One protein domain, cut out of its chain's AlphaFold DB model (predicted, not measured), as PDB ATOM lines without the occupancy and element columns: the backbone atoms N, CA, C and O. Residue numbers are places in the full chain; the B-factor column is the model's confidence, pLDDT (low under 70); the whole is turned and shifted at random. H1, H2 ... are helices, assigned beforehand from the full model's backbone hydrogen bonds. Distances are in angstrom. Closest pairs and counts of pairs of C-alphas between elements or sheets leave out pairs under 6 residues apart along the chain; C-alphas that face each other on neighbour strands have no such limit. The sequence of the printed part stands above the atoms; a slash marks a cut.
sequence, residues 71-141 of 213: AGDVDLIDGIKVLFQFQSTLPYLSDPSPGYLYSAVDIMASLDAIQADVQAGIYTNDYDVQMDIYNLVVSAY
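Overview. This is residues 71 to 141 of the 213 residues of an uncharacterized protein of Friedmanniomyces endolithicus (UniProt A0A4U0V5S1). Three helices of similar length, H1, H3 and H4, stand side by side as a small bundle, their centres making a triangle that is less closely filled between H1 and H4 than along its other two sides. Beyond one end of this bundle, near the end of H1 and the start of H3, come the short helix H2 and a loop, residues 95 to 106, that reaches out to Gly 99 and folds back to H3. The printed part has 71 residues with four named helices, in the order H1, H2, H3, H4, and no named strand; the class is all helix. The whole is only just compact, close to loose, with a radius of gyration of the C-alphas of 12.9 A, and its outline is elongated, spanning 39 by 21 by 16 A.

Along the chain. H1, the longest helix by residues, runs over residues 71 to 84, from C-alpha 71 at (29.921, 42.654, 6.339) to C-alpha 84 at (29.288, 39.729, 26.096), 20.0 A. H3 takes residues 107 to 119 and is 18.4 A long, with C-alpha 107 at (30.508, 31.781, 24.075). H4 takes residues 126 to 138, also 18.4 A, and ends at C-alpha 138, (20.333, 29.833, 24.964). H2 is residues 90 to 94, 6.3 A.

Arrangement. H1 touches H3, and their closest C-alphas are those of Val 74 and Gln 115, 5.8 A apart. The two run opposite ways at a shallow tilt of 4 degrees. H3 is the hub, touching the three other helices. H3 and H4 form a helical hairpin: they touch, with the C-alphas of Ile 107 and Leu 136 closest at 6.8 A, and run opposite ways at a shallow tilt of 10 degrees. H1 and H4 are close but not clearly touching, the C-alphas of Asp 73 and Val 129 being closest at 7.9 A; they run the same way at a shallow tilt of 12 degrees. H2 and H3 only just touch, with 3 pairs of C-alphas within 8 A, the closest those of Leu 90 and Ile 107 at 7.1 A; H3 touches H2 with residue 107 alone. H2 is apart from H4 and from H1. In H1, H2, H3 and H4 every O i to N i+4 pair is within hydrogen-bond range.

Size, cuts and confidence. The two C-alphas farthest apart in the domain are those of Ala 71 and Gly 99, 40.7 A. The link from H1 to H2 is tight, that from H3 to H4 is short, and that from H2 to H3, 12 residues, is long. The printed part has no cut. The mean pLDDT of the printed part is 96.7, and no printed residue is under 70.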
ATOM      1  N   ALA A  71      29.255  41.551   5.653       98.44
ATOM      2  CA  ALA A  71      29.921  42.654   6.339       98.44
ATOM      3  C   ALA A  71      29.143  43.081   7.593       98.44
ATOM      4  O   ALA A  71      29.742  43.222   8.658       98.44
ATOM      5  N   GLY A  72      27.822  43.242   7.468       98.19
ATOM      6  CA  GLY A  72      26.940  43.586   8.582       98.19
ATOM      7  C   GLY A  72      26.940  42.541   9.700       98.19
ATOM      8  O   GLY A  72      27.027  42.904  10.869       98.19
ATOM      9  N   ASP A  73      26.931  41.257   9.353       98.19
ATOM     10  CA  ASP A  73      26.923  40.135  10.294       98.19
ATOM     11  C   ASP A  73      28.248  40.014  11.048       98.19
ATOM     12  O   ASP A  73      28.271  39.771  12.255       98.19
ATOM     13  N   VAL A  74      29.375  40.249  10.367       98.56
ATOM     14  CA  VAL A  74      30.690  40.321  11.020       98.56
ATOM     15  C   VAL A  74      30.726  41.478  12.022       98.56
ATOM     16  O   VAL A  74      31.124  41.261  13.170       98.56
ATOM     17  N   ASP A  75      30.264  42.666  11.620       98.44
ATOM     18  CA  ASP A  75      30.194  43.848  12.488       98.44
ATOM     19  C   ASP A  75      29.243  43.623  13.681       98.44
ATOM     20  O   ASP A  75      29.546  44.019  14.812       98.44
ATOM     21  N   LEU A  76      28.109  42.951  13.456       97.69
ATOM     22  CA  LEU A  76      27.159  42.556  14.494       97.69
ATOM     23  C   LEU A  76      27.822  41.630  15.515       97.69
ATOM     24  O   LEU A  76      27.751  41.902  16.715       97.69
ATOM     25  N   ILE A  77      28.489  40.567  15.060       98.44
ATOM     26  CA  ILE A  77      29.163  39.608  15.942       98.44
ATOM     27  C   ILE A  77      30.268  40.299  16.749       98.44
ATOM     28  O   ILE A  77      30.371  40.082  17.960       98.44
ATOM     29  N   ASP A  78      31.051  41.188  16.135       98.56
ATOM     30  CA  ASP A  78      32.062  41.970  16.849       98.56
ATOM     31  C   ASP A  78      31.435  42.883  17.916       98.56
ATOM     32  O   ASP A  78      31.925  42.952  19.048       98.56
ATOM     33  N   GLY A  79      30.307  43.527  17.605       98.19
ATOM     34  CA  GLY A  79      29.536  44.312  18.567       98.19
ATOM     35  C   GLY A  79      29.004  43.476  19.737       98.19
ATOM     36  O   GLY A  79      29.141  43.870  20.900       98.19
ATOM     37  N   ILE A  80      28.453  42.293  19.451       98.00
ATOM     38  CA  ILE A  80      27.975  41.338  20.459       98.00
ATOM     39  C   ILE A  80      29.128  40.907  21.368       98.00
ATOM     40  O   ILE A  80      28.991  40.958  22.591       98.00
ATOM     41  N   LYS A  81      30.292  40.566  20.803       98.25
ATOM     42  CA  LYS A  81      31.496  40.184  21.560       98.25
ATOM     43  C   LYS A  81      31.933  41.269  22.542       98.25
ATOM     44  O   LYS A  81      32.375  40.940  23.641       98.25
ATOM     45  N   VAL A  82      31.805  42.551  22.193       98.06
ATOM     46  CA  VAL A  82      32.107  43.659  23.117       98.06
ATOM     47  C   VAL A  82      31.147  43.670  24.309       98.06
ATOM     48  O   VAL A  82      31.585  43.852  25.445       98.06
ATOM     49  N   LEU A  83      29.850  43.456  24.081       96.56
ATOM     50  CA  LEU A  83      28.852  43.418  25.155       96.56
ATOM     51  C   LEU A  83      28.993  42.163  26.024       96.56
ATOM     52  O   LEU A  83      28.906  42.236  27.249       96.56
ATOM     53  N   PHE A  84      29.244  41.014  25.406       97.50
ATOM     54  CA  PHE A  84      29.288  39.729  26.096       97.50
ATOM     55  C   PHE A  84      30.522  39.566  26.980       97.50
ATOM     56  O   PHE A  84      30.453  38.841  27.964       97.50
ATOM     57  N   GLN A  85      31.602  40.317  26.744       96.19
ATOM     58  CA  GLN A  85      32.748  40.376  27.664       96.19
ATOM     59  C   GLN A  85      32.374  40.813  29.092       96.19
ATOM     60  O   GLN A  85      33.107  40.508  30.032       96.19
ATOM     61  N   PHE A  86      31.244  41.505  29.280       95.75
ATOM     62  CA  PHE A  86      30.748  41.879  30.608       95.75
ATOM     63  C   PHE A  86      30.004  40.744  31.327       95.75
ATOM     64  O   PHE A  86      29.660  40.899  32.502       95.75
ATOM     65  N   GLN A  87      29.762  39.609  30.666       96.62
ATOM     66  CA  GLN A  87      29.106  38.469  31.284       96.62
ATOM     67  C   GLN A  87      30.060  37.761  32.256       96.62
ATOM     68  O   GLN A  87      31.029  37.104  31.880       96.62
ATOM     69  N   SER A  88      29.769  37.885  33.548       96.12
ATOM     70  CA  SER A  88      30.628  37.376  34.624       96.12
ATOM     71  C   SER A  88      30.714  35.846  34.689       96.12
ATOM     72  O   SER A  88      31.653  35.309  35.277       96.12
ATOM     73  N   THR A  89      29.750  35.141  34.089       95.25
ATOM     74  CA  THR A  89      29.663  33.676  34.115       95.25
ATOM     75  C   THR A  89      30.485  32.990  33.027       95.25
ATOM     76  O   THR A  89      30.640  31.775  33.104       95.25
ATOM     77  N   LEU A  90      31.082  33.728  32.077       96.62
ATOM     78  CA  LEU A  90      31.835  33.150  30.952       96.62
ATOM     79  C   LEU A  90      32.851  32.060  31.360       96.62
ATOM     80  O   LEU A  90      32.823  31.001  30.736       96.62
ATOM     81  N   PRO A  91      33.689  32.226  32.408       95.06
ATOM     82  CA  PRO A  91      34.638  31.179  32.801       95.06
ATOM     83  C   PRO A  91      33.973  29.904  33.337       95.06
ATOM     84  O   PRO A  91      34.532  28.823  33.213       95.06
ATOM     85  N   TYR A  92      32.791  30.024  33.947       94.12
ATOM     86  CA  TYR A  92      32.037  28.880  34.470       94.12
ATOM     87  C   TYR A  92      31.236  28.173  33.377       94.12
ATOM     88  O   TYR A  92      30.957  26.987  33.508       94.12
ATOM     89  N   LEU A  93      30.856  28.900  32.322       95.88
ATOM     90  CA  LEU A  93      30.223  28.320  31.142       95.88
ATOM     91  C   LEU A  93      31.233  27.490  30.343       95.88
ATOM     92  O   LEU A  93      30.912  26.374  29.943       95.88
ATOM     93  N   SER A  94      32.458  27.992  30.159       96.62
ATOM     94  CA  SER A  94      33.483  27.299  29.371       96.62
ATOM     95  C   SER A  94      34.182  26.155  30.114       96.62
ATOM     96  O   SER A  94      34.580  25.182  29.477       96.62
ATOM     97  N   ASP A  95      34.305  26.236  31.442       96.56
ATOM     98  CA  ASP A  95      34.872  25.182  32.297       96.56
ATOM     99  C   ASP A  95      33.982  24.944  33.535       96.56
ATOM    100  O   ASP A  95      34.267  25.424  34.641       96.56
ATOM    101  N   PRO A  96      32.842  24.250  33.364       94.81
ATOM    102  CA  PRO A  96      31.885  24.063  34.439       94.81
ATOM    103  C   PRO A  96      32.417  23.118  35.522       94.81
ATOM    104  O   PRO A  96      32.904  22.017  35.263       94.81
ATOM    105  N   SER A  97      32.256  23.523  36.785       90.75
ATOM    106  CA  SER A  97      32.639  22.703  37.941       90.75
ATOM    107  C   SER A  97      31.871  21.369  37.998       90.75
ATOM    108  O   SER A  97      30.715  21.316  37.564       90.75
ATOM    109  N   PRO A  98      32.434  20.312  38.620       93.12
ATOM    110  CA  PRO A  98      31.734  19.041  38.788       93.12
ATOM    111  C   PRO A  98      30.345  19.215  39.417       93.12
ATOM    112  O   PRO A  98      30.210  19.808  40.486       93.12
ATOM    113  N   GLY A  99      29.321  18.664  38.763       88.06
ATOM    114  CA  GLY A  99      27.924  18.765  39.197       88.06
ATOM    115  C   GLY A  99      27.099  19.826  38.466       88.06
ATOM    116  O   GLY A  99      25.895  19.904  38.704       88.06
ATOM    117  N   TYR A 100      27.701  20.606  37.563       89.44
ATOM    118  CA  TYR A 100      26.941  21.405  36.605       89.44
ATOM    119  C   TYR A 100      26.144  20.485  35.668       89.44
ATOM    120  O   TYR A 100      26.648  19.453  35.227       89.44
ATOM    121  N   LEU A 101      24.877  20.828  35.424       90.25
ATOM    122  CA  LEU A 101      23.931  19.948  34.725       90.25
ATOM    123  C   LEU A 101      24.085  19.983  33.203       90.25
ATOM    124  O   LEU A 101      23.674  19.038  32.536       90.25
ATOM    125  N   TYR A 102      24.646  21.066  32.672       89.75
ATOM    126  CA  TYR A 102      24.705  21.329  31.242       89.75
ATOM    127  C   TYR A 102      26.128  21.187  30.703       89.75
ATOM    128  O   TYR A 102      27.107  21.203  31.453       89.75
ATOM    129  N   SER A 103      26.237  21.015  29.390       91.88
ATOM    130  CA  SER A 103      27.525  20.938  28.707       91.88
ATOM    131  C   SER A 103      28.284  22.261  28.801       91.88
ATOM    132  O   SER A 103      27.684  23.329  28.888       91.88
ATOM    133  N   ALA A 104      29.614  22.178  28.753       95.69
ATOM    134  CA  ALA A 104      30.461  23.358  28.649       95.69
ATOM    135  C   ALA A 104      30.190  24.099  27.332       95.69
ATOM    136  O   ALA A 104      30.088  23.465  26.278       95.69
ATOM    137  N   VAL A 105      30.134  25.428  27.391       96.38
ATOM    138  CA  VAL A 105      30.038  26.290  26.216       96.38
ATOM    139  C   VAL A 105      30.997  27.468  26.335       96.38
ATOM    140  O   VAL A 105      30.976  28.236  27.298       96.38
ATOM    141  N   ASP A 106      31.858  27.626  25.335       97.81
ATOM    142  CA  ASP A 106      32.674  28.826  25.185       97.81
ATOM    143  C   ASP A 106      31.951  29.794  24.249       97.81
ATOM    144  O   ASP A 106      31.967  29.628  23.028       97.81
ATOM    145  N   ILE A 107      31.287  30.794  24.830       98.19
ATOM    146  CA  ILE A 107      30.508  31.781  24.075       98.19
ATOM    147  C   ILE A 107      31.402  32.593  23.136       98.19
ATOM    148  O   ILE A 107      31.021  32.845  21.997       98.19
ATOM    149  N   MET A 108      32.597  32.993  23.578       98.25
ATOM    150  CA  MET A 108      33.462  33.862  22.776       98.25
ATOM    151  C   MET A 108      34.075  33.091  21.607       98.25
ATOM    152  O   MET A 108      34.038  33.577  20.480       98.25
ATOM    153  N   ALA A 109      34.564  31.874  21.855       98.31
ATOM    154  CA  ALA A 109      35.099  31.023  20.796       98.31
ATOM    155  C   ALA A 109      34.009  30.557  19.817       98.31
ATOM    156  O   ALA A 109      34.259  30.456  18.619       98.31
ATOM    157  N   SER A 110      32.788  30.307  20.300       98.44
ATOM    158  CA  SER A 110      31.658  29.967  19.427       98.44
ATOM    159  C   SER A 110      31.233  31.148  18.549       98.44
ATOM    160  O   SER A 110      30.940  30.945  17.376       98.44
ATOM    161  N   LEU A 111      31.263  32.386  19.062       98.69
ATOM    162  CA  LEU A 111      31.038  33.581  18.236       98.69
ATOM    163  C   LEU A 111      32.124  33.749  17.163       98.69
ATOM    164  O   LEU A 111      31.805  34.117  16.037       98.69
ATOM    165  N   ASP A 112      33.387  33.436  17.478       98.69
ATOM    166  CA  ASP A 112      34.464  33.416  16.479       98.69
ATOM    167  C   ASP A 112      34.211  32.360  15.387       98.69
ATOM    168  O   ASP A 112      34.471  32.618  14.211       98.69
ATOM    169  N   ALA A 113      33.678  31.191  15.754       98.69
ATOM    170  CA  ALA A 113      33.319  30.141  14.801       98.69
ATOM    171  C   ALA A 113      32.167  30.571  13.878       98.69
ATOM    172  O   ALA A 113      32.303  30.469  12.662       98.69
ATOM    173  N   ILE A 114      31.090  31.138  14.435       98.75
ATOM    174  CA  ILE A 114      29.963  31.671  13.649       98.75
ATOM    175  C   ILE A 114      30.458  32.761  12.688       98.75
ATOM    176  O   ILE A 114      30.137  32.739  11.501       98.75
ATOM    177  N   GLN A 115      31.299  33.688  13.160       98.69
ATOM    178  CA  GLN A 115      31.871  34.740  12.312       98.69
ATOM    179  C   GLN A 115      32.709  34.161  11.161       98.69
ATOM    180  O   GLN A 115      32.633  34.650  10.032       98.69
ATOM    181  N   ALA A 116      33.495  33.113  11.423       98.75
ATOM    182  CA  ALA A 116      34.269  32.427  10.392       98.75
ATOM    183  C   ALA A 116      33.366  31.736   9.355       98.75
ATOM    184  O   ALA A 116      33.647  31.819   8.157       98.75
ATOM    185  N   ASP A 117      32.268  31.119   9.787       98.75
ATOM    186  CA  ASP A 117      31.294  30.463   8.908       98.75
ATOM    187  C   ASP A 117      30.526  31.475   8.036       98.75
ATOM    188  O   ASP A 117      30.318  31.232   6.842       98.75
ATOM    189  N   VAL A 118      30.200  32.657   8.577       98.69
ATOM    190  CA  VAL A 118      29.675  33.804   7.808       98.69
ATOM    191  C   VAL A 118      30.663  34.221   6.719       98.69
ATOM    192  O   VAL A 118      30.305  34.299   5.543       98.69
ATOM    193  N   GLN A 119      31.934  34.431   7.071       98.56
ATOM    194  CA  GLN A 119      32.974  34.841   6.117       98.56
ATOM    195  C   GLN A 119      33.264  33.777   5.050       98.56
ATOM    196  O   GLN A 119      33.610  34.111   3.914       98.56
ATOM    197  N   ALA A 120      33.122  32.499   5.402       98.44
ATOM    198  CA  ALA A 120      33.287  31.375   4.489       98.44
ATOM    199  C   ALA A 120      32.060  31.132   3.587       98.44
ATOM    200  O   ALA A 120      32.142  30.310   2.671       98.44
ATOM    201  N   GLY A 121      30.949  31.848   3.805       97.94
ATOM    202  CA  GLY A 121      29.718  31.700   3.028       97.94
ATOM    203  C   GLY A 121      28.999  30.375   3.285       97.94
ATOM    204  O   GLY A 121      28.417  29.810   2.359       97.94
ATOM    205  N   ILE A 122      29.086  29.851   4.511       98.44
ATOM    206  CA  ILE A 122      28.412  28.608   4.917       98.44
ATOM    207  C   ILE A 122      26.900  28.825   5.052       98.44
ATOM    208  O   ILE A 122      26.112  27.962   4.662       98.44
ATOM    209  N   TYR A 123      26.498  29.990   5.554       98.25
ATOM    210  CA  TYR A 123      25.098  30.361   5.712       98.25
ATOM    211  C   TYR A 123      24.440  30.708   4.378       98.25
ATOM    212  O   TYR A 123      25.029  31.356   3.512       98.25
ATOM    213  N   THR A 124      23.184  30.288   4.222       97.25
ATOM    214  CA  THR A 124      22.404  30.526   2.994       97.25
ATOM    215  C   THR A 124      21.420  31.688   3.111       97.25
ATOM    216  O   THR A 124      20.959  32.197   2.090       97.25
ATOM    217  N   ASN A 125      21.110  32.111   4.336       97.44
ATOM    218  CA  ASN A 125      20.179  33.183   4.671       97.44
ATOM    219  C   ASN A 125      20.552  33.782   6.039       97.44
ATOM    220  O   ASN A 125      21.220  33.125   6.839       97.44
ATOM    221  N   ASP A 126      20.124  35.019   6.288       97.12
ATOM    222  CA  ASP A 126      20.434  35.758   7.521       97.12
ATOM    223  C   ASP A 126      19.731  35.171   8.759       97.12
ATOM    224  O   ASP A 126      20.264  35.181   9.868       97.12
ATOM    225  N   TYR A 127      18.552  34.567   8.566       97.56
ATOM    226  CA  TYR A 127      17.827  33.890   9.642       97.56
ATOM    227  C   TYR A 127      18.672  32.810  10.321       97.56
ATOM    228  O   TYR A 127      18.712  32.765  11.548       97.56
ATOM    229  N   ASP A 128      19.390  31.989   9.555       97.88
ATOM    230  CA  ASP A 128      20.237  30.934  10.114       97.88
ATOM    231  C   ASP A 128      21.443  31.510  10.886       97.88
ATOM    232  O   ASP A 128      21.763  31.006  11.962       97.88
ATOM    233  N   VAL A 129      22.064  32.601  10.407       98.19
ATOM    234  CA  VAL A 129      23.163  33.293  11.120       98.19
ATOM    235  C   VAL A 129      22.679  33.759  12.490       98.19
ATOM    236  O   VAL A 129      23.270  33.469  13.532       98.19
ATOM    237  N   GLN A 130      21.560  34.475  12.486       97.62
ATOM    238  CA  GLN A 130      20.969  35.045  13.682       97.62
ATOM    239  C   GLN A 130      20.460  33.966  14.650       97.62
ATOM    240  O   GLN A 130      20.617  34.098  15.865       97.62
ATOM    241  N   MET A 131      19.888  32.872  14.144       97.50
ATOM    242  CA  MET A 131      19.451  31.755  14.980       97.50
ATOM    243  C   MET A 131      20.615  31.011  15.632       97.50
ATOM    244  O   MET A 131      20.478  30.609  16.787       97.50
ATOM    245  N   ASP A 132      21.762  30.874  14.969       97.94
ATOM    246  CA  ASP A 132      22.944  30.257  15.579       97.94
ATOM    247  C   ASP A 132      23.494  31.096  16.737       97.94
ATOM    248  O   ASP A 132      23.805  30.555  17.802       97.94
ATOM    249  N   ILE A 133      23.522  32.426  16.596       97.88
ATOM    250  CA  ILE A 133      23.894  33.331  17.695       97.88
ATOM    251  C   ILE A 133      22.884  33.215  18.851       97.88
ATOM    252  O   ILE A 133      23.273  33.157  20.020       97.88
ATOM    253  N   TYR A 134      21.584  33.148  18.550       96.81
ATOM    254  CA  TYR A 134      20.541  32.992  19.565       96.81
ATOM    255  C   TYR A 134      20.664  31.667  20.318       96.81
ATOM    256  O   TYR A 134      20.678  31.650  21.548       96.81
ATOM    257  N   ASN A 135      20.803  30.564  19.586       96.12
ATOM    258  CA  ASN A 135      20.937  29.227  20.152       96.12
ATOM    259  C   ASN A 135      22.219  29.098  20.979       96.12
ATOM    260  O   ASN A 135      22.195  28.475  22.041       96.12
ATOM    261  N   LEU A 136      23.309  29.755  20.569       97.50
ATOM    262  CA  LEU A 136      24.522  29.858  21.376       97.50
ATOM    263  C   LEU A 136      24.244  30.523  22.732       97.50
ATOM    264  O   LEU A 136      24.659  30.006  23.768       97.50
ATOM    265  N   VAL A 137      23.507  31.632  22.758       96.50
ATOM    266  CA  VAL A 137      23.143  32.308  24.015       96.50
ATOM    267  C   VAL A 137      22.221  31.438  24.872       96.50
ATOM    268  O   VAL A 137      22.451  31.306  26.073       96.50
ATOM    269  N   VAL A 138      21.228  30.776  24.268       95.38
ATOM    270  CA  VAL A 138      20.333  29.833  24.964       95.38
ATOM    271  C   VAL A 138      21.112  28.666  25.576       95.38
ATOM    272  O   VAL A 138      20.821  28.260  26.701       95.38
ATOM    273  N   SER A 139      22.149  28.175  24.891       95.19
ATOM    274  CA  SER A 139      22.992  27.074  25.371       95.19
ATOM    275  C   SER A 139      23.815  27.410  26.622       95.19
ATOM    276  O   SER A 139      24.352  26.510  27.262       95.19
ATOM    277  N   ALA A 140      23.876  28.687  27.025       95.06
ATOM    278  CA  ALA A 140      24.443  29.086  28.311       95.06
ATOM    279  C   ALA A 140      23.549  28.711  29.508       95.06
ATOM    280  O   ALA A 140      24.002  28.782  30.649       95.06
ATOM    281  N   TYR A 141      22.274  28.366  29.270       93.56
ATOM    282  CA  TYR A 141      21.272  28.085  30.306       93.56
ATOM    283  C   TYR A 141      21.201  29.169  31.403       93.56
ATOM    284  O   TYR A 141      20.948  28.883  32.577       93.56
TER     285      TYR A 141